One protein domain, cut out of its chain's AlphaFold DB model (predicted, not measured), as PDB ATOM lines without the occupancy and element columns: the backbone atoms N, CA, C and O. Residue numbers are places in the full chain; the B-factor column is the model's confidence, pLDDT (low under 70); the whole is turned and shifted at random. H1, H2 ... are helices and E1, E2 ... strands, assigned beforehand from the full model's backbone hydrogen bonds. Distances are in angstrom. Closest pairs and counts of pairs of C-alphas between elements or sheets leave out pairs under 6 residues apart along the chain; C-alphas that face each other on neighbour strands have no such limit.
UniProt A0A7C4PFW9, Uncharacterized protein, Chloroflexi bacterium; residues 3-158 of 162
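AT A GLANCE: This is residues 3 to 158 of the 162 residues of an uncharacterized protein of Chloroflexi bacterium (UniProt A0A7C4PFW9). One twisted antiparallel sheet, with the long hairpin E4 and E5 in its middle, has the long helix H4 packed slantwise over it. The small helices H1 and H2 only graze the sheet, and H3 lies away from it, beyond one end of the E4 and E5 hairpin. The printed part has 156 residues, with four named helices and eight named strands in the order E1 H1 E2 H2 E3 E4 E5 E6 E7 H3 E8 H4; the class is mixed, helices and strands. The sheet is branched at E5. The whole is compact, with a radius of gyration of the C-alphas of 15.3 A, yet elongated, spanning 48 by 28 by 27 A.

HOW THE PARTS SIT: E3, residues 48 to 55, E4, residues 60 to 71, E5, residues 74 to 85, and E6, residues 93 to 95, form a meander, each strand the antiparallel neighbour of the one before, and each successive pair is a hairpin. N 50 and O 66 of E3 and E4 are 2.9 A apart, N 65 and O 80 of E4 and E5 2.8 A, and N 81 and O 94 of E5 and E6 2.9 A, within hydrogen-bond range. E4 lies on one side of E5; E6 and E7, residues 105 to 107, lie on the other side, beside different parts of it, with N 75 and O 106 2.8 A apart. E1, residues 4 to 6, is an edge strand antiparallel to E6, with N 6 and O 93 2.8 A apart. E2, residues 24 to 28, is antiparallel to E3, with N 26 and O 51 2.8 A apart, and to the edge strand E8, residues 132 to 134, with N 25 and O 133 2.9 A apart. H4, residues 141 to 157, is on the sheet at a height of 8.3 A, over E4 and E5 and, only just, E6, on which 3 of its 17 C-alphas fall. On the local plane it stands at 39 degrees to E5, slantwise to the strands; the closest C-alphas of the two are those of Cys 81 and Leu 150, 6.1 A apart. H1, residues 13 to 17, and H2, residues 40 to 43, only graze the sheet. H3, residues 112 to 119, is not on it. In H1, H3 and H4 every O i to N i+4 pair is within hydrogen-bond range; H2 is too short for one.

IN THESE COORDINATES: E5 measures 36.1 A from first to last C-alpha, E4 33.8 A, H4 24.7 A and E3 23.2 A. E1 begins at C-alpha 4 (121.390, 141.724, 162.197), E4 at C-alpha 60 (114.753, 149.339, 181.307), and H4 ends at C-alpha 157 (111.125, 148.622, 167.422).

THE WHOLE: The C-alphas of Asn 58 and Pro 114, the two farthest apart, are 48.9 A from each other. The printed part has no cut. The links E2 to H2 and H3 to E8 are long. The mean pLDDT of the printed part is 89.1; residues 3, 7, 92 and 97 are under 70.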
ATOM      1  N   TYR A   3     121.337 145.954 159.925       67.69
ATOM      2  CA  TYR A   3     121.510 145.406 161.263       67.69
ATOM      3  C   TYR A   3     121.016 143.967 161.283       67.69
ATOM      4  O   TYR A   3     120.013 143.644 160.643       67.69
ATOM      5  N   ASP A   4     121.729 143.130 162.029       72.56
ATOM      6  CA  ASP A   4     121.390 141.724 162.197       72.56
ATOM      7  C   ASP A   4     120.690 141.543 163.537       72.56
ATOM      8  O   ASP A   4     121.304 141.696 164.600       72.56
ATOM      9  N   TRP A   5     119.402 141.204 163.482       72.94
ATOM     10  CA  TRP A   5     118.665 140.788 164.668       72.94
ATOM     11  C   TRP A   5     119.194 139.448 165.152       72.94
ATOM     12  O   TRP A   5     119.243 138.472 164.400       72.94
ATOM     13  N   GLN A   6     119.561 139.403 166.423       71.56
ATOM     14  CA  GLN A   6     119.886 138.166 167.105       71.56
ATOM     15  C   GLN A   6     118.639 137.639 167.825       71.56
ATOM     16  O   GLN A   6     117.815 138.430 168.295       71.56
ATOM     17  N   PRO A   7     118.469 136.308 167.912       69.75
ATOM     18  CA  PRO A   7     117.413 135.725 168.727       69.75
ATOM     19  C   PRO A   7     117.526 136.211 170.177       69.75
ATOM     20  O   PRO A   7     118.621 136.528 170.647       69.75
ATOM     21  N   ARG A   8     116.391 136.251 170.888       75.88
ATOM     22  CA  ARG A   8     116.356 136.589 172.318       75.88
ATOM     23  C   ARG A   8     117.351 135.690 173.063       75.88
ATOM     24  O   ARG A   8     117.203 134.465 172.984       75.88
ATOM     25  N   PRO A   9     118.348 136.253 173.756       76.88
ATOM     26  CA  PRO A   9     119.277 135.435 174.507       76.88
ATOM     27  C   PRO A   9     118.611 134.862 175.754       76.88
ATOM     28  O   PRO A   9     117.554 135.314 176.192       76.88
ATOM     29  N   THR A  10     119.240 133.836 176.315       80.94
ATOM     30  CA  THR A  10     118.732 133.108 177.483       80.94
ATOM     31  C   THR A  10     119.324 133.580 178.809       80.94
ATOM     32  O   THR A  10     118.932 133.050 179.842       80.94
ATOM     33  N   PHE A  11     120.294 134.500 178.789       82.88
ATOM     34  CA  PHE A  11     120.888 135.061 180.004       82.88
ATOM     35  C   PHE A  11     120.055 136.252 180.498       82.88
ATOM     36  O   PHE A  11     119.398 136.929 179.701       82.88
ATOM     37  N   MET A  12     120.074 136.477 181.807       90.06
ATOM     38  CA  MET A  12     119.256 137.479 182.489       90.06
ATOM     39  C   MET A  12     120.059 138.752 182.771       90.06
ATOM     40  O   MET A  12     121.289 138.746 182.695       90.06
ATOM     41  N   TRP A  13     119.379 139.852 183.103       92.00
ATOM     42  CA  TRP A  13     120.064 141.097 183.471       92.00
ATOM     43  C   TRP A  13     121.013 140.895 184.660       92.00
ATOM     44  O   TRP A  13     122.147 141.355 184.600       92.00
ATOM     45  N   GLU A  14     120.606 140.150 185.688       92.25
ATOM     46  CA  GLU A  14     121.436 139.846 186.865       92.25
ATOM     47  C   GLU A  14     122.788 139.203 186.501       92.25
ATOM     48  O   GLU A  14     123.806 139.501 187.127       92.25
ATOM     49  N   ASP A  15     122.832 138.368 185.453       89.56
ATOM     50  CA  ASP A  15     124.085 137.769 184.972       89.56
ATOM     51  C   ASP A  15     125.042 138.844 184.433       89.56
ATOM     52  O   ASP A  15     126.264 138.751 184.583       89.56
ATOM     53  N   LEU A  16     124.483 139.874 183.795       90.56
ATOM     54  CA  LEU A  16     125.231 140.964 183.188       90.56
ATOM     55  C   LEU A  16     125.574 142.075 184.182       90.56
ATOM     56  O   LEU A  16     126.650 142.662 184.089       90.56
ATOM     57  N   GLU A  17     124.710 142.330 185.158       93.62
ATOM     58  CA  GLU A  17     124.928 143.311 186.219       93.62
ATOM     59  C   GLU A  17     126.205 143.003 187.014       93.62
ATOM     60  O   GLU A  17     126.960 143.908 187.371       93.62
ATOM     61  N   MET A  18     126.510 141.714 187.200       90.94
ATOM     62  CA  MET A  18     127.751 141.249 187.826       90.94
ATOM     63  C   MET A  18     129.012 141.564 187.009       90.94
ATOM     64  O   MET A  18     130.106 141.631 187.572       90.94
ATOM     65  N   ILE A  19     128.875 141.739 185.693       92.75
ATOM     66  CA  ILE A  19     129.971 142.129 184.801       92.75
ATOM     67  C   ILE A  19     130.056 143.651 184.755       92.75
ATOM     68  O   ILE A  19     131.119 144.201 185.021       92.75
ATOM     69  N   CYS A  20     128.953 144.326 184.430       96.25
ATOM     70  CA  CYS A  20     128.882 145.771 184.256       96.25
ATOM     71  C   CYS A  20     127.554 146.312 184.818       96.25
ATOM     72  O   CYS A  20     126.520 146.184 184.155       96.25
ATOM     73  N   PRO A  21     127.571 146.947 186.005       95.62
ATOM     74  CA  PRO A  21     126.380 147.548 186.597       95.62
ATOM     75  C   PRO A  21     125.768 148.646 185.723       95.62
ATOM     76  O   PRO A  21     126.451 149.292 184.922       95.62
ATOM     77  N   ALA A  22     124.472 148.901 185.910       96.12
ATOM     78  CA  ALA A  22     123.810 150.031 185.270       96.12
ATOM     79  C   ALA A  22     124.431 151.365 185.731       96.12
ATOM     80  O   ALA A  22     124.666 151.583 186.917       96.12
ATOM     81  N   GLY A  23     124.672 152.272 184.784       96.56
ATOM     82  CA  GLY A  23     125.364 153.541 185.014       96.56
ATOM     83  C   GLY A  23     126.887 153.458 184.884       96.56
ATOM     84  O   GLY A  23     127.559 154.472 185.082       96.56
ATOM     85  N   GLU A  24     127.440 152.302 184.510       97.56
ATOM     86  CA  GLU A  24     128.885 152.078 184.423       97.56
ATOM     87  C   GLU A  24     129.339 151.533 183.058       97.56
ATOM     88  O   GLU A  24     128.536 151.101 182.226       97.56
ATOM     89  N   TYR A  25     130.657 151.562 182.844       97.88
ATOM     90  CA  TYR A  25     131.340 150.852 181.766       97.88
ATOM     91  C   TYR A  25     132.412 149.903 182.314       97.88
ATOM     92  O   TYR A  25     132.952 150.101 183.411       97.88
ATOM     93  N   ARG A  26     132.746 148.885 181.518       97.56
ATOM     94  CA  ARG A  26     133.835 147.932 181.749       97.56
ATOM     95  C   ARG A  26     134.531 147.556 180.451       97.56
ATOM     96  O   ARG A  26     133.873 147.306 179.450       97.56
ATOM     97  N   VAL A  27     135.850 147.442 180.479       96.00
ATOM     98  CA  VAL A  27     136.631 146.785 179.432       96.00
ATOM     99  C   VAL A  27     136.895 145.357 179.887       96.00
ATOM    100  O   VAL A  27     137.456 145.139 180.957       96.00
ATOM    101  N   ILE A  28     136.460 144.387 179.090       95.19
ATOM    102  CA  ILE A  28     136.613 142.964 179.394       95.19
ATOM    103  C   ILE A  28     137.297 142.229 178.246       95.19
ATOM    104  O   ILE A  28     137.255 142.655 177.084       95.19
ATOM    105  N   ASP A  29     137.905 141.093 178.573       94.06
ATOM    106  CA  ASP A  29     138.385 140.148 177.574       94.06
ATOM    107  C   ASP A  29     137.189 139.489 176.853       94.06
ATOM    108  O   ASP A  29     136.174 139.192 177.495       94.06
ATOM    109  N   PRO A  30     137.271 139.209 175.537       93.75
ATOM    110  CA  PRO A  30     136.192 138.540 174.807       93.75
ATOM    111  C   PRO A  30     135.736 137.203 175.415       93.75
ATOM    112  O   PRO A  30     134.578 136.828 175.240       93.75
ATOM    113  N   SER A  31     136.601 136.486 176.144       92.88
ATOM    114  CA  SER A  31     136.246 135.245 176.853       92.88
ATOM    115  C   SER A  31     135.327 135.453 178.061       92.88
ATOM    116  O   SER A  31     134.721 134.492 178.531       92.88
ATOM    117  N   GLN A  32     135.201 136.690 178.549       93.06
ATOM    118  CA  GLN A  32     134.315 137.056 179.655       93.06
ATOM    119  C   GLN A  32     132.896 137.410 179.187       93.06
ATOM    120  O   GLN A  32     132.011 137.592 180.020       93.06
ATOM    121  N   VAL A  33     132.656 137.506 177.872       91.12
ATOM    122  CA  VAL A  33     131.309 137.729 177.332       91.12
ATOM    123  C   VAL A  33     130.431 136.502 177.620       91.12
ATOM    124  O   VAL A  33     130.853 135.379 177.323       91.12
ATOM    125  N   PRO A  34     129.202 136.679 178.148       88.69
ATOM    126  CA  PRO A  34     128.297 135.569 178.424       88.69
ATOM    127  C   PRO A  34     128.075 134.654 177.212       88.69
ATOM    128  O   PRO A  34     127.843 135.100 176.082       88.69
ATOM    129  N   ALA A  35     128.120 133.343 177.455       85.12
ATOM    130  CA  ALA A  35     127.919 132.348 176.412       85.12
ATOM    131  C   ALA A  35     126.529 132.485 175.768       85.12
ATOM    132  O   ALA A  35     125.525 132.697 176.445       85.12
ATOM    133  N   GLY A  36     126.465 132.336 174.443       80.75
ATOM    134  CA  GLY A  36     125.215 132.435 173.683       80.75
ATOM    135  C   GLY A  36     124.790 133.862 173.322       80.75
ATOM    136  O   GLY A  36     123.871 134.015 172.525       80.75
ATOM    137  N   MET A  37     125.472 134.891 173.833       82.56
ATOM    138  CA  MET A  37     125.192 136.285 173.482       82.56
ATOM    139  C   MET A  37     125.787 136.676 172.126       82.56
ATOM    140  O   MET A  37     125.109 137.218 171.258       82.56
ATOM    141  N   ILE A  38     127.071 136.378 171.943       85.94
ATOM    142  CA  ILE A  38     127.833 136.683 170.734       85.94
ATOM    143  C   ILE A  38     128.504 135.394 170.273       85.94
ATOM    144  O   ILE A  38     128.995 134.606 171.082       85.94
ATOM    145  N   SER A  39     128.510 135.149 168.960       86.00
ATOM    146  CA  SER A  39     129.082 133.913 168.423       86.00
ATOM    147  C   SER A  39     130.572 133.779 168.799       86.00
ATOM    148  O   SER A  39     131.326 134.746 168.633       86.00
ATOM    149  N   PRO A  40     131.045 132.588 169.220       88.38
ATOM    150  CA  PRO A  40     132.451 132.387 169.580       88.38
ATOM    151  C   PRO A  40     133.424 132.730 168.445       88.38
ATOM    152  O   PRO A  40     134.508 133.248 168.686       88.38
ATOM    153  N   GLY A  41     133.024 132.491 167.189       88.94
ATOM    154  CA  GLY A  41     133.837 132.826 166.018       88.94
ATOM    155  C   GLY A  41     134.006 134.331 165.785       88.94
ATOM    156  O   GLY A  41     134.989 134.733 165.165       88.94
ATOM    157  N   LEU A  42     133.074 135.161 166.273       87.44
ATOM    158  CA  LEU A  42     133.221 136.616 166.263       87.44
ATOM    159  C   LEU A  42     134.106 137.077 167.426       87.44
ATOM    160  O   LEU A  42     135.049 137.831 167.200       87.44
ATOM    161  N   LEU A  43     133.864 136.561 168.636       91.69
ATOM    162  CA  LEU A  43     134.659 136.880 169.829       91.69
ATOM    163  C   LEU A  43     136.141 136.525 169.656       91.69
ATOM    164  O   LEU A  43     136.999 137.317 170.022       91.69
ATOM    165  N   ALA A  44     136.453 135.401 169.002       91.88
ATOM    166  CA  ALA A  44     137.828 134.975 168.723       91.88
ATOM    167  C   ALA A  44     138.621 135.929 167.806       91.88
ATOM    168  O   ALA A  44     139.836 135.795 167.690       91.88
ATOM    169  N   LYS A  45     137.947 136.862 167.120       90.75
ATOM    170  CA  LYS A  45     138.583 137.894 166.284       90.75
ATOM    171  C   LYS A  45     138.767 139.219 167.023       90.75
ATOM    172  O   LYS A  45     139.337 140.147 166.456       90.75
ATOM    173  N   CYS A  46     138.224 139.338 168.229       91.38
ATOM    174  CA  CYS A  46     138.233 140.564 169.009       91.38
ATOM    175  C   CYS A  46     139.417 140.555 169.976       91.38
ATOM    176  O   CYS A  46     139.851 139.497 170.420       91.38
ATOM    177  N   HIS A  47     139.933 141.738 170.290       90.81
ATOM    178  CA  HIS A  47     141.023 141.918 171.254       90.81
ATOM    179  C   HIS A  47     140.494 142.416 172.601       90.81
ATOM    180  O   HIS A  47     141.071 142.114 173.637       90.81
ATOM    181  N   SER A  48     139.395 143.168 172.589       92.44
ATOM    182  CA  SER A  48     138.732 143.665 173.790       92.44
ATOM    183  C   SER A  48     137.256 143.924 173.520       92.44
ATOM    184  O   SER A  48     136.826 144.076 172.369       92.44
ATOM    185  N   VAL A  49     136.471 143.988 174.591       94.81
ATOM    186  CA  VAL A  49     135.058 144.358 174.539       94.81
ATOM    187  C   VAL A  49     134.815 145.483 175.533       94.81
ATOM    188  O   VAL A  49     135.077 145.318 176.722       94.81
ATOM    189  N   LEU A  50     134.316 146.622 175.052       96.31
ATOM    190  CA  LEU A  50     133.777 147.655 175.932       96.31
ATOM    191  C   LEU A  50     132.311 147.330 176.205       96.31
ATOM    192  O   LEU A  50     131.486 147.374 175.292       96.31
ATOM    193  N   VAL A  51     131.998 147.007 177.450       96.88
ATOM    194  CA  VAL A  51     130.632 146.868 177.942       96.88
ATOM    195  C   VAL A  51     130.220 148.177 178.585       96.88
ATOM    196  O   VAL A  51     130.986 148.763 179.347       96.88
ATOM    197  N   LEU A  52     129.016 148.640 178.285       96.81
ATOM    198  CA  LEU A  52     128.426 149.768 178.980       96.81
ATOM    199  C   LEU A  52     126.933 149.522 179.166       96.81
ATOM    200  O   LEU A  52     126.281 148.979 178.271       96.81
ATOM    201  N   CYS A  53     126.406 149.893 180.329       96.62
ATOM    202  CA  CYS A  53     125.023 149.612 180.700       96.62
ATOM    203  C   CYS A  53     124.342 150.899 181.161       96.62
ATOM    204  O   CYS A  53     124.771 151.502 182.139       96.62
ATOM    205  N   SER A  54     123.266 151.318 180.495       96.31
ATOM    206  CA  SER A  54     122.498 152.516 180.855       96.31
ATOM    207  C   SER A  54     121.071 152.145 181.234       96.31
ATOM    208  O   SER A  54     120.351 151.568 180.423       96.31
ATOM    209  N   GLY A  55     120.653 152.518 182.443       93.56
ATOM    210  CA  GLY A  55     119.268 152.375 182.893       93.56
ATOM    211  C   GLY A  55     118.389 153.562 182.488       93.56
ATOM    212  O   GLY A  55     118.885 154.681 182.338       93.56
ATOM    213  N   THR A  56     117.085 153.330 182.355       91.19
ATOM    214  CA  THR A  56     116.051 154.365 182.228       91.19
ATOM    215  C   THR A  56     115.261 154.507 183.533       91.19
ATOM    216  O   THR A  56     115.258 153.589 184.360       91.19
ATOM    217  N   PRO A  57     114.562 155.638 183.756       86.75
ATOM    218  CA  PRO A  57     113.719 155.819 184.940       86.75
ATOM    219  C   PRO A  57     112.613 154.767 185.103       86.75
ATOM    220  O   PRO A  57     112.185 154.520 186.229       86.75
ATOM    221  N   ASN A  58     112.176 154.136 184.009       86.25
ATOM    222  CA  ASN A  58     111.128 153.113 184.013       86.25
ATOM    223  C   ASN A  58     111.673 151.697 184.276       86.25
ATOM    224  O   ASN A  58     110.911 150.733 184.303       86.25
ATOM    225  N   GLY A  59     112.985 151.557 184.495       88.75
ATOM    226  CA  GLY A  59     113.616 150.288 184.851       88.75
ATOM    227  C   GLY A  59     114.088 149.445 183.667       88.75
ATOM    228  O   GLY A  59     114.500 148.304 183.883       88.75
ATOM    229  N   ARG A  60     114.077 149.982 182.439       93.75
ATOM    230  CA  ARG A  60     114.753 149.339 181.307       93.75
ATOM    231  C   ARG A  60     116.254 149.557 181.402       93.75
ATOM    232  O   ARG A  60     116.703 150.644 181.764       93.75
ATOM    233  N   VAL A  61     117.040 148.559 181.015       95.56
ATOM    234  CA  VAL A  61     118.496 148.690 180.885       95.56
ATOM    235  C   VAL A  61     118.925 148.381 179.460       95.56
ATOM    236  O   VAL A  61     118.588 147.331 178.927       95.56
ATOM    237  N   TYR A  62     119.705 149.275 178.860       95.06
ATOM    238  CA  TYR A  62     120.394 149.049 177.592       95.06
ATOM    239  C   TYR A  62     121.839 148.661 177.864       95.06
ATOM    240  O   TYR A  62     122.582 149.446 178.453       95.06
ATOM    241  N   ALA A  63     122.251 147.487 177.399       95.06
ATOM    242  CA  ALA A  63     123.622 147.025 177.502       95.06
ATOM    243  C   ALA A  63     124.266 146.932 176.121       95.06
ATOM    244  O   ALA A  63     123.864 146.113 175.290       95.06
ATOM    245  N   MET A  64     125.286 147.757 175.887       95.56
ATOM    246  CA  MET A  64     126.105 147.696 174.685       95.56
ATOM    247  C   MET A  64     127.402 146.941 174.954       95.56
ATOM    248  O   MET A  64     128.068 147.166 175.955       95.56
ATOM    249  N   PHE A  65     127.772 146.098 173.997       94.69
ATOM    250  CA  PHE A  65     129.038 145.391 173.893       94.69
ATOM    251  C   PHE A  65     129.696 145.856 172.606       94.69
ATOM    252  O   PHE A  65     129.355 145.387 171.518       94.69
ATOM    253  N   ASN A  66     130.622 146.802 172.706       94.81
ATOM    254  CA  ASN A  66     131.409 147.205 171.558       94.81
ATOM    255  C   ASN A  66     132.638 146.317 171.432       94.81
ATOM    256  O   ASN A  66     133.585 146.417 172.214       94.81
ATOM    257  N   LEU A  67     132.576 145.404 170.467       93.38
ATOM    258  CA  LEU A  67     133.661 144.497 170.148       93.38
ATOM    259  C   LEU A  67     134.735 145.261 169.373       93.38
ATOM    260  O   LEU A  67     134.466 145.767 168.282       93.38
ATOM    261  N   ASN A  68     135.954 145.298 169.902       91.88
ATOM    262  CA  ASN A  68     137.079 145.956 169.255       91.88
ATOM    263  C   ASN A  68     138.019 144.904 168.681       91.88
ATOM    264  O   ASN A  68     138.481 143.995 169.381       91.88
ATOM    265  N   ARG A  69     138.332 145.031 167.394       91.50
ATOM    266  CA  ARG A  69     139.302 144.174 166.715       91.50
ATOM    267  C   ARG A  69     140.300 144.989 165.915       91.50
ATOM    268  O   ARG A  69     140.042 146.129 165.558       91.50
ATOM    269  N   ILE A  70     141.417 144.353 165.599       88.94
ATOM    270  CA  ILE A  70     142.337 144.827 164.575       88.94
ATOM    271  C   ILE A  70     141.978 144.046 163.315       88.94
ATOM    272  O   ILE A  70     142.015 142.814 163.327       88.94
ATOM    273  N   ASP A  71     141.584 144.746 162.259       86.44
ATOM    274  CA  ASP A  71     141.283 144.166 160.953       86.44
ATOM    275  C   ASP A  71     142.258 144.738 159.921       86.44
ATOM    276  O   ASP A  71     142.141 145.877 159.476       86.44
ATOM    277  N   ASN A  72     143.263 143.941 159.555       87.50
ATOM    278  CA  ASN A  72     144.388 144.343 158.709       87.50
ATOM    279  C   ASN A  72     145.169 145.548 159.264       87.50
ATOM    280  O   ASN A  72     146.055 145.384 160.101       87.50
ATOM    281  N   VAL A  73     144.881 146.741 158.743       89.06
ATOM    282  CA  VAL A  73     145.575 147.995 159.059       89.06
ATOM    283  C   VAL A  73     144.697 148.953 159.853       89.06
ATOM    284  O   VAL A  73     145.111 150.085 160.072       89.06
ATOM    285  N   ASP A  74     143.524 148.503 160.294       91.38
ATOM    286  CA  ASP A  74     142.535 149.329 160.970       91.38
ATOM    287  C   ASP A  74     142.139 148.741 162.332       91.38
ATOM    288  O   ASP A  74     142.099 147.523 162.529       91.38
ATOM    289  N   ILE A  75     141.810 149.621 163.272       90.38
ATOM    290  CA  ILE A  75     141.014 149.323 164.462       90.38
ATOM    291  C   ILE A  75     139.550 149.385 164.046       90.38
ATOM    292  O   ILE A  75     139.123 150.340 163.400       90.38
ATOM    293  N   ASP A  76     138.778 148.369 164.409       91.31
ATOM    294  CA  ASP A  76     137.408 148.188 163.952       91.31
ATOM    295  C   ASP A  76     136.463 147.903 165.122       91.31
ATOM    296  O   ASP A  76     136.666 146.951 165.881       91.31
ATOM    297  N   GLN A  77     135.412 148.716 165.232       92.19
ATOM    298  CA  GLN A  77     134.332 148.571 166.203       92.19
ATOM    299  C   GLN A  77     133.149 147.800 165.603       92.19
ATOM    300  O   GLN A  77     132.688 148.078 164.484       92.19
ATOM    301  N   MET A  78     132.624 146.839 166.360       91.38
ATOM    302  CA  MET A  78     131.411 146.088 166.029       91.38
ATOM    303  C   MET A  78     130.463 146.113 167.234       91.38
ATOM    304  O   MET A  78     130.456 145.177 168.040       91.38
ATOM    305  N   PRO A  79     129.677 147.189 167.381       92.31
ATOM    306  CA  PRO A  79     128.793 147.345 168.518       92.31
ATOM    307  C   PRO A  79     127.577 146.420 168.424       92.31
ATOM    308  O   PRO A  79     126.882 146.353 167.404       92.31
ATOM    309  N   TYR A  80     127.325 145.721 169.525       91.62
ATOM    310  CA  TYR A  80     126.137 144.926 169.793       91.62
ATOM    311  C   TYR A  80     125.361 145.554 170.949       91.62
ATOM    312  O   TYR A  80     125.980 146.037 171.891       91.62
ATOM    313  N   CYS A  81     124.033 145.541 170.916       92.31
ATOM    314  CA  CYS A  81     123.215 145.993 172.038       92.31
ATOM    315  C   CYS A  81     122.048 145.058 172.285       92.31
ATOM    316  O   CYS A  81     121.514 144.448 171.357       92.31
ATOM    317  N   ILE A  82     121.640 145.005 173.542       92.25
ATOM    318  CA  ILE A  82     120.415 144.375 173.996       92.25
ATOM    319  C   ILE A  82     119.770 145.251 175.067       92.25
ATOM    320  O   ILE A  82     120.459 145.961 175.799       92.25
ATOM    321  N   ALA A  83     118.445 145.194 175.156       92.81
ATOM    322  CA  ALA A  83     117.696 145.821 176.232       92.81
ATOM    323  C   ALA A  83     117.038 144.781 177.145       92.81
ATOM    324  O   ALA A  83     116.667 143.698 176.686       92.81
ATOM    325  N   PHE A  84     116.862 145.141 178.411       92.62
ATOM    326  CA  PHE A  84     116.204 144.343 179.443       92.62
ATOM    327  C   PHE A  84     115.073 145.145 180.072       92.62
ATOM    328  O   PHE A  84     115.298 146.299 180.424       92.62
ATOM    329  N   ASP A  85     113.911 144.521 180.257       91.38
ATOM    330  CA  ASP A  85     112.816 145.065 181.066       91.38
ATOM    331  C   ASP A  85     112.753 144.285 182.383       91.38
ATOM    332  O   ASP A  85     112.398 143.101 182.418       91.38
ATOM    333  N   GLY A  86     113.162 144.932 183.477       89.62
ATOM    334  CA  GLY A  86     113.456 144.227 184.722       89.62
ATOM    335  C   GLY A  86     114.613 143.243 184.522       89.62
ATOM    336  O   GLY A  86     115.682 143.635 184.063       89.62
ATOM    337  N   ASN A  87     114.405 141.964 184.852       90.75
ATOM    338  CA  ASN A  87     115.449 140.943 184.694       90.75
ATOM    339  C   ASN A  87     115.465 140.277 183.301       90.75
ATOM    340  O   ASN A  87     116.382 139.526 182.975       90.75
ATOM    341  N   GLU A  88     114.444 140.520 182.478       90.06
ATOM    342  CA  GLU A  88     114.189 139.745 181.266       90.06
ATOM    343  C   GLU A  88     114.733 140.444 180.012       90.06
ATOM    344  O   GLU A  88     114.422 141.618 179.783       90.06
ATOM    345  N   PRO A  89     115.487 139.743 179.143       89.56
ATOM    346  CA  PRO A  89     115.934 140.318 177.885       89.56
ATOM    347  C   PRO A  89     114.758 140.522 176.935       89.56
ATOM    348  O   PRO A  89     113.941 139.622 176.709       89.56
ATOM    349  N   LEU A  90     114.728 141.675 176.279       86.69
ATOM    350  CA  LEU A  90     113.879 141.888 175.119       86.69
ATOM    351  C   LEU A  90     114.388 141.054 173.930       86.69
ATOM    352  O   LEU A  90     115.573 140.715 173.851       86.69
ATOM    353  N   PRO A  91     113.530 140.737 172.944       75.69
ATOM    354  CA  PRO A  91     113.959 140.154 171.673       75.69
ATOM    355  C   PRO A  91     114.643 141.217 170.787       75.69
ATOM    356  O   PRO A  91     114.304 141.379 169.618       75.69
ATOM    357  N   SER A  92     115.579 141.974 171.366       66.44
ATOM    358  CA  SER A  92     116.128 143.220 170.834       66.44
ATOM    359  C   SER A  92     117.642 143.184 170.621       66.44
ATOM    360  O   SER A  92     118.272 144.233 170.552       66.44
ATOM    361  N   GLY A  93     118.247 141.997 170.516       70.44
ATOM    362  CA  GLY A  93     119.673 141.879 170.218       70.44
ATOM    363  C   GLY A  93     119.987 142.450 168.834       70.44
ATOM    364  O   GLY A  93     119.578 141.866 167.832       70.44
ATOM    365  N   ILE A  94     120.713 143.567 168.764       77.88
ATOM    366  CA  ILE A  94     121.096 144.228 167.510       77.88
ATOM    367  C   ILE A  94     122.609 144.271 167.407       77.88
ATOM    368  O   ILE A  94     123.269 144.910 168.222       77.88
ATOM    369  N   LEU A  95     123.154 143.656 166.359       76.50
ATOM    370  CA  LEU A  95     124.538 143.864 165.943       76.50
ATOM    371  C   LEU A  95     124.577 144.834 164.763       76.50
ATOM    372  O   LEU A  95     123.915 144.613 163.744       76.50
ATOM    373  N   ILE A  96     125.387 145.884 164.870       74.19
ATOM    374  CA  ILE A  96     125.583 146.843 163.786       74.19
ATOM    375  C   ILE A  96     126.981 146.640 163.182       74.19
ATOM    376  O   ILE A  96     127.947 147.297 163.560       74.19
ATOM    377  N   GLN A  97     127.092 145.726 162.212       65.62
ATOM    378  CA  GLN A  97     128.375 145.407 161.557       65.62
ATOM    379  C   GLN A  97     128.825 146.449 160.518       65.62
ATOM    380  O   GLN A  97     130.009 146.552 160.211       65.62
ATOM    381  N   HIS A  98     127.888 147.213 159.947       70.44
ATOM    382  CA  HIS A  98     128.144 148.101 158.804       70.44
ATOM    383  C   HIS A  98     127.598 149.519 159.007       70.44
ATOM    384  O   HIS A  98     127.182 150.176 158.046       70.44
ATOM    385  N   ALA A  99     127.524 150.002 160.249       73.19
ATOM    386  CA  ALA A  99     127.226 151.415 160.438       73.19
ATOM    387  C   ALA A  99     128.407 152.283 160.030       73.19
ATOM    388  O   ALA A  99     129.571 151.940 160.214       73.19
ATOM    389  N   ASN A 100     128.055 153.436 159.481       81.00
ATOM    390  CA  ASN A 100     128.993 154.484 159.155       81.00
ATOM    391  C   ASN A 100     128.823 155.594 160.194       81.00
ATOM    392  O   ASN A 100     127.872 156.373 160.100       81.00
ATOM    393  N   TYR A 101     129.705 155.618 161.190       83.38
ATOM    394  CA  TYR A 101     129.828 156.711 162.148       83.38
ATOM    395  C   TYR A 101     131.311 157.049 162.383       83.38
ATOM    396  O   TYR A 101     132.171 156.175 162.221       83.38
ATOM    397  N   PRO A 102     131.646 158.313 162.717       85.75
ATOM    398  CA  PRO A 102     133.027 158.720 162.958       85.75
ATOM    399  C   PRO A 102     133.695 157.878 164.050       85.75
ATOM    400  O   PRO A 102     133.133 157.676 165.121       85.75
ATOM    401  N   GLY A 103     134.901 157.384 163.770       85.44
ATOM    402  CA  GLY A 103     135.667 156.566 164.714       85.44
ATOM    403  C   GLY A 103     135.203 155.109 164.846       85.44
ATOM    404  O   GLY A 103     135.735 154.398 165.690       85.44
ATOM    405  N   ARG A 104     134.251 154.644 164.016       89.38
ATOM    406  CA  ARG A 104     133.878 153.218 163.924       89.38
ATOM    407  C   ARG A 104     135.040 152.351 163.440       89.38
ATOM    408  O   ARG A 104     135.256 151.257 163.949       89.38
ATOM    409  N   THR A 105     135.748 152.840 162.429       90.62
ATOM    410  CA  THR A 105     136.980 152.243 161.911       90.62
ATOM    411  C   THR A 105     138.026 153.342 161.849       90.62
ATOM    412  O   THR A 105     137.756 154.406 161.283       90.62
ATOM    413  N   THR A 106     139.195 153.107 162.430       90.62
ATOM    414  CA  THR A 106     140.307 154.061 162.430       90.62
ATOM    415  C   THR A 106     141.589 153.370 161.976       90.62
ATOM    416  O   THR A 106     141.833 152.230 162.369       90.62
ATOM    417  N   PRO A 107     142.427 154.013 161.144       91.62
ATOM    418  CA  PRO A 107     143.708 153.433 160.767       91.62
ATOM    419  C   PRO A 107     144.586 153.198 161.992       91.62
ATOM    420  O   PRO A 107     144.639 154.038 162.894       91.62
ATOM    421  N   LEU A 108     145.329 152.095 161.988       90.31
ATOM    422  CA  LEU A 108     146.357 151.856 162.987       90.31
ATOM    423  C   LEU A 108     147.372 153.010 162.964       90.31
ATOM    424  O   LEU A 108     147.856 153.393 161.891       90.31
ATOM    425  N   PRO A 109     147.745 153.543 164.136       89.06
ATOM    426  CA  PRO A 109     148.836 154.498 164.238       89.06
ATOM    427  C   PRO A 109     150.139 153.934 163.658       89.06
ATOM    428  O   PRO A 109     150.424 152.739 163.753       89.06
ATOM    429  N   VAL A 110     150.960 154.802 163.061       90.62
ATOM    430  CA  VAL A 110     152.215 154.407 162.387       90.62
ATOM    431  C   VAL A 110     153.198 153.685 163.320       90.62
ATOM    432  O   VAL A 110     153.997 152.862 162.878       90.62
ATOM    433  N   ASP A 111     153.132 153.980 164.613       90.50
ATOM    434  CA  ASP A 111     153.968 153.427 165.670       90.50
ATOM    435  C   ASP A 111     153.336 152.232 166.393       90.50
ATOM    436  O   ASP A 111     153.966 151.680 167.292       90.50
ATOM    437  N   PHE A 112     152.156 151.766 165.976       90.75
ATOM    438  CA  PHE A 112     151.414 150.698 166.647       90.75
ATOM    439  C   PHE A 112     152.238 149.420 166.876       90.75
ATOM    440  O   PHE A 112     152.431 148.991 168.015       90.75
ATOM    441  N   TYR A 113     152.775 148.823 165.805       90.50
ATOM    442  CA  TYR A 113     153.579 147.599 165.908       90.50
ATOM    443  C   TYR A 113     154.912 147.810 166.646       90.50
ATOM    444  O   TYR A 113     155.227 146.994 167.517       90.50
ATOM    445  N   PRO A 114     155.692 148.877 166.363       92.50
ATOM    446  CA  PRO A 114     156.869 149.202 167.167       92.50
ATOM    447  C   PRO A 114     156.570 149.351 168.663       92.50
ATOM    448  O   PRO A 114     157.326 148.834 169.484       92.50
ATOM    449  N   TYR A 115     155.472 150.022 169.016       91.00
ATOM    450  CA  TYR A 115     155.089 150.273 170.401       91.00
ATOM    451  C   TYR A 115     154.708 148.969 171.103       91.00
ATOM    452  O   TYR A 115     155.336 148.628 172.102       91.00
ATOM    453  N   ILE A 116     153.785 148.176 170.539       89.38
ATOM    454  CA  ILE A 116     153.396 146.870 171.108       89.38
ATOM    455  C   ILE A 116     154.597 145.939 171.248       89.38
ATOM    456  O   ILE A 116     154.723 145.256 172.261       89.38
ATOM    457  N   SER A 117     155.506 145.916 170.269       90.38
ATOM    458  CA  SER A 117     156.716 145.092 170.357       90.38
ATOM    459  C   SER A 117     157.602 145.455 171.556       90.38
ATOM    460  O   SER A 117     158.394 144.614 171.980       90.38
ATOM    461  N   ALA A 118     157.506 146.682 172.072       91.06
ATOM    462  CA  ALA A 118     158.286 147.166 173.205       91.06
ATOM    463  C   ALA A 118     157.527 147.094 174.544       91.06
ATOM    464  O   ALA A 118     158.137 146.790 175.567       91.06
ATOM    465  N   SER A 119     156.225 147.386 174.553       87.25
ATOM    466  CA  SER A 119     155.396 147.513 175.765       87.25
ATOM    467  C   SER A 119     154.480 146.314 176.032       87.25
ATOM    468  O   SER A 119     154.030 146.132 177.160       87.25
ATOM    469  N   GLY A 120     154.160 145.522 175.006       81.75
ATOM    470  CA  GLY A 120     153.137 144.474 175.042       81.75
ATOM    471  C   GLY A 120     151.688 144.975 174.940       81.75
ATOM    472  O   GLY A 120     150.785 144.154 174.813       81.75
ATOM    473  N   THR A 121     151.442 146.290 174.966       79.75
ATOM    474  CA  THR A 121     150.095 146.896 174.926       79.75
ATOM    475  C   THR A 121     150.091 148.188 174.110       79.75
ATOM    476  O   THR A 121     151.141 148.786 173.910       79.75
ATOM    477  N   TYR A 122     148.931 148.651 173.635       81.62
ATOM    478  CA  TYR A 122     148.808 149.941 172.944       81.62
ATOM    479  C   TYR A 122     147.589 150.719 173.459       81.62
ATOM    480  O   TYR A 122     146.492 150.156 173.460       81.62
ATOM    481  N   PRO A 123     147.734 151.991 173.876       83.19
ATOM    482  CA  PRO A 123     146.609 152.806 174.322       83.19
ATOM    483  C   PRO A 123     145.805 153.313 173.117       83.19
ATOM    484  O   PRO A 123     146.153 154.312 172.486       83.19
ATOM    485  N   LEU A 124     144.731 152.603 172.777       83.62
ATOM    486  CA  LEU A 124     143.799 153.008 171.725       83.62
ATOM    487  C   LEU A 124     142.982 154.225 172.175       83.62
ATOM    488  O   LEU A 124     142.466 154.240 173.289       83.62
ATOM    489  N   GLN A 125     142.835 155.231 171.309       85.19
ATOM    490  CA  GLN A 125     142.071 156.450 171.625       85.19
ATOM    491  C   GLN A 125     140.563 156.183 171.690       85.19
ATOM    492  O   GLN A 125     139.805 156.927 172.305       85.19
ATOM    493  N   GLU A 126     140.133 155.108 171.043       86.75
ATOM    494  CA  GLU A 126     138.766 154.618 170.995       86.75
ATOM    495  C   GLU A 126     138.376 153.829 172.256       86.75
ATOM    496  O   GLU A 126     137.224 153.407 172.369       86.75
ATOM    497  N   MET A 127     139.311 153.628 173.194       90.75
ATOM    498  CA  MET A 127     139.124 152.881 174.440       90.75
ATOM    499  C   MET A 127     139.386 153.763 175.669       90.75
ATOM    500  O   MET A 127     140.225 154.664 175.615       90.75
ATOM    501  N   PRO A 128     138.683 153.528 176.792       92.50
ATOM    502  CA  PRO A 128     138.936 154.264 178.024       92.50
ATOM    503  C   PRO A 128     140.320 153.927 178.589       92.50
ATOM    504  O   PRO A 128     140.840 152.829 178.405       92.50
ATOM    505  N   ALA A 129     140.911 154.884 179.307       90.12
ATOM    506  CA  ALA A 129     142.215 154.701 179.949       90.12
ATOM    507  C   ALA A 129     142.164 153.747 181.155       90.12
ATOM    508  O   ALA A 129     143.188 153.191 181.547       90.12
ATOM    509  N   CYS A 130     140.981 153.588 181.747       92.25
ATOM    510  CA  CYS A 130     140.710 152.662 182.836       92.25
ATOM    511  C   CYS A 130     139.811 151.534 182.329       92.25
ATOM    512  O   CYS A 130     138.930 151.769 181.504       92.25
ATOM    513  N   ASP A 131     139.955 150.340 182.898       94.00
ATOM    514  CA  ASP A 131     139.108 149.192 182.544       94.00
ATOM    515  C   ASP A 131     137.692 149.287 183.135       94.00
ATOM    516  O   ASP A 131     136.839 148.448 182.864       94.00
ATOM    517  N   SER A 132     137.420 150.291 183.968       96.62
ATOM    518  CA  SER A 132     136.130 150.484 184.619       96.62
ATOM    519  C   SER A 132     135.921 151.931 185.037       96.62
ATOM    520  O   SER A 132     136.870 152.580 185.484       96.62
ATOM    521  N   GLY A 133     134.675 152.386 185.002       96.81
ATOM    522  CA  GLY A 133     134.270 153.678 185.541       96.81
ATOM    523  C   GLY A 133     132.778 153.922 185.364       96.81
ATOM    524  O   GLY A 133     132.045 153.063 184.868       96.81
ATOM    525  N   SER A 134     132.328 155.103 185.766       96.69
ATOM    526  CA  SER A 134     130.961 155.553 185.513       96.69
ATOM    527  C   SER A 134     130.768 155.930 184.041       96.69
ATOM    528  O   SER A 134     131.698 156.396 183.381       96.69
ATOM    529  N   LEU A 135     129.546 155.803 183.517       94.94
ATOM    530  CA  LEU A 135     129.230 156.260 182.157       94.94
ATOM    531  C   LEU A 135     129.528 157.748 181.953       94.94
ATOM    532  O   LEU A 135     129.946 158.141 180.871       94.94
ATOM    533  N   SER A 136     129.362 158.574 182.988       93.44
ATOM    534  CA  SER A 136     129.675 160.007 182.930       93.44
ATOM    535  C   SER A 136     131.160 160.316 182.728       93.44
ATOM    536  O   SER A 136     131.498 161.434 182.349       93.44
ATOM    537  N   GLU A 137     132.044 159.354 182.990       93.00
ATOM    538  CA  GLU A 137     133.487 159.474 182.755       93.00
ATOM    539  C   GLU A 137     133.902 158.914 181.386       93.00
ATOM    540  O   GLU A 137     135.035 159.130 180.954       93.00
ATOM    541  N   LEU A 138     133.007 158.203 180.688       91.75
ATOM    542  CA  LEU A 138     133.265 157.653 179.361       91.75
ATOM    543  C   LEU A 138     133.105 158.746 178.298       91.75
ATOM    544  O   LEU A 138     132.077 158.846 177.642       91.75
ATOM    545  N   SER A 139     134.140 159.562 178.117       89.31
ATOM    546  CA  SER A 139     134.155 160.656 177.139       89.31
ATOM    547  C   SER A 139     134.817 160.235 175.821       89.31
ATOM    548  O   SER A 139     135.897 160.728 175.476       89.31
ATOM    549  N   ILE A 140     134.212 159.281 175.104       93.69
ATOM    550  CA  ILE A 140     134.729 158.755 173.826       93.69
ATOM    551  C   ILE A 140     133.634 158.812 172.762       93.69
ATOM    552  O   ILE A 140     132.729 157.979 172.731       93.69
ATOM    553  N   GLY A 141     133.760 159.764 171.834       91.69
ATOM    554  CA  GLY A 141     132.697 160.087 170.877       91.69
ATOM    555  C   GLY A 141     132.243 158.922 169.989       91.69
ATOM    556  O   GLY A 141     131.057 158.822 169.689       91.69
ATOM    557  N   SER A 142     133.138 158.008 169.592       92.62
ATOM    558  CA  SER A 142     132.741 156.832 168.799       92.62
ATOM    559  C   SER A 142     131.911 155.828 169.603       92.62
ATOM    560  O   SER A 142     130.991 155.227 169.052       92.62
ATOM    561  N   GLN A 143     132.183 155.687 170.904       94.00
ATOM    562  CA  GLN A 143     131.434 154.810 171.808       94.00
ATOM    563  C   GLN A 143     130.047 155.386 172.110       94.00
ATOM    564  O   GLN A 143     129.051 154.669 172.044       94.00
ATOM    565  N   GLU A 144     129.975 156.694 172.371       93.62
ATOM    566  CA  GLU A 144     128.712 157.411 172.573       93.62
ATOM    567  C   GLU A 144     127.811 157.326 171.334       93.62
ATOM    568  O   GLU A 144     126.621 157.024 171.439       93.62
ATOM    569  N   GLU A 145     128.378 157.541 170.145       92.94
ATOM    570  CA  GLU A 145     127.628 157.497 168.893       92.94
ATOM    571  C   GLU A 145     127.150 156.076 168.562       92.94
ATOM    572  O   GLU A 145     125.996 155.895 168.165       92.94
ATOM    573  N   ALA A 146     127.988 155.058 168.790       93.56
ATOM    574  CA  ALA A 146     127.591 153.657 168.663       93.56
ATOM    575  C   ALA A 146     126.407 153.326 169.583       93.56
ATOM    576  O   ALA A 146     125.397 152.781 169.124       93.56
ATOM    577  N   PHE A 147     126.500 153.710 170.858       94.69
ATOM    578  CA  PHE A 147     125.456 153.470 171.846       94.69
ATOM    579  C   PHE A 147     124.144 154.157 171.460       94.69
ATOM    580  O   PHE A 147     123.092 153.519 171.400       94.69
ATOM    581  N   ARG A 148     124.211 155.442 171.102       93.81
ATOM    582  CA  ARG A 148     123.052 156.233 170.678       93.81
ATOM    583  C   ARG A 148     122.345 155.612 169.477       93.81
ATOM    584  O   ARG A 148     121.113 155.547 169.454       93.81
ATOM    585  N   LEU A 149     123.105 155.153 168.478       92.38
ATOM    586  CA  LEU A 149     122.555 154.491 167.295       92.38
ATOM    587  C   LEU A 149     121.829 153.196 167.665       92.38
ATOM    588  O   LEU A 149     120.705 152.988 167.217       92.38
ATOM    589  N   LEU A 150     122.441 152.355 168.499       91.94
ATOM    590  CA  LEU A 150     121.845 151.101 168.960       91.94
ATOM    591  C   LEU A 150     120.539 151.333 169.727       91.94
ATOM    592  O   LEU A 150     119.518 150.741 169.375       91.94
ATOM    593  N   VAL A 151     120.558 152.224 170.725       92.88
ATOM    594  CA  VAL A 151     119.378 152.557 171.543       92.88
ATOM    595  C   VAL A 151     118.250 153.086 170.667       92.88
ATOM    596  O   VAL A 151     117.140 152.571 170.740       92.88
ATOM    597  N   THR A 152     118.548 154.006 169.741       92.31
ATOM    598  CA  THR A 152     117.545 154.553 168.810       92.31
ATOM    599  C   THR A 152     116.851 153.449 168.004       92.31
ATOM    600  O   THR A 152     115.646 153.514 167.751       92.31
ATOM    601  N   VAL A 153     117.595 152.430 167.554       89.88
ATOM    602  CA  VAL A 153     116.998 151.321 166.796       89.88
ATOM    603  C   VAL A 153     116.170 150.419 167.710       89.88
ATOM    604  O   VAL A 153     115.082 150.014 167.297       89.88
ATOM    605  N   ILE A 154     116.632 150.122 168.927       90.12
ATOM    606  CA  ILE A 154     115.859 149.321 169.885       90.12
ATOM    607  C   ILE A 154     114.557 150.039 170.245       90.12
ATOM    608  O   ILE A 154     113.497 149.461 170.033       90.12
ATOM    609  N   GLU A 155     114.609 151.297 170.682       91.06
ATOM    610  CA  GLU A 155     113.434 152.091 171.076       91.06
ATOM    611  C   GLU A 155     112.400 152.203 169.956       91.06
ATOM    612  O   GLU A 155     111.196 152.121 170.190       91.06
ATOM    613  N   LYS A 156     112.857 152.334 168.706       90.38
ATOM    614  CA  LYS A 156     111.962 152.385 167.548       90.38
ATOM    615  C   LYS A 156     111.165 151.089 167.348       90.38
ATOM    616  O   LYS A 156     110.051 151.148 166.829       90.38
ATOM    617  N   ASN A 157     111.746 149.932 167.662       87.38
ATOM    618  CA  ASN A 157     111.125 148.622 167.422       87.38
ATOM    619  C   ASN A 157     110.462 148.037 168.678       87.38
ATOM    620  O   ASN A 157     109.529 147.247 168.562       87.38
ATOM    621  N   PHE A 158     110.935 148.438 169.854       88.50
ATOM    622  CA  PHE A 158     110.481 148.008 171.168       88.50
ATOM    623  C   PHE A 158     110.393 149.244 172.069       88.50
ATOM    624  O   PHE A 158     111.274 149.443 172.903       88.50
TER     625      PHE A 158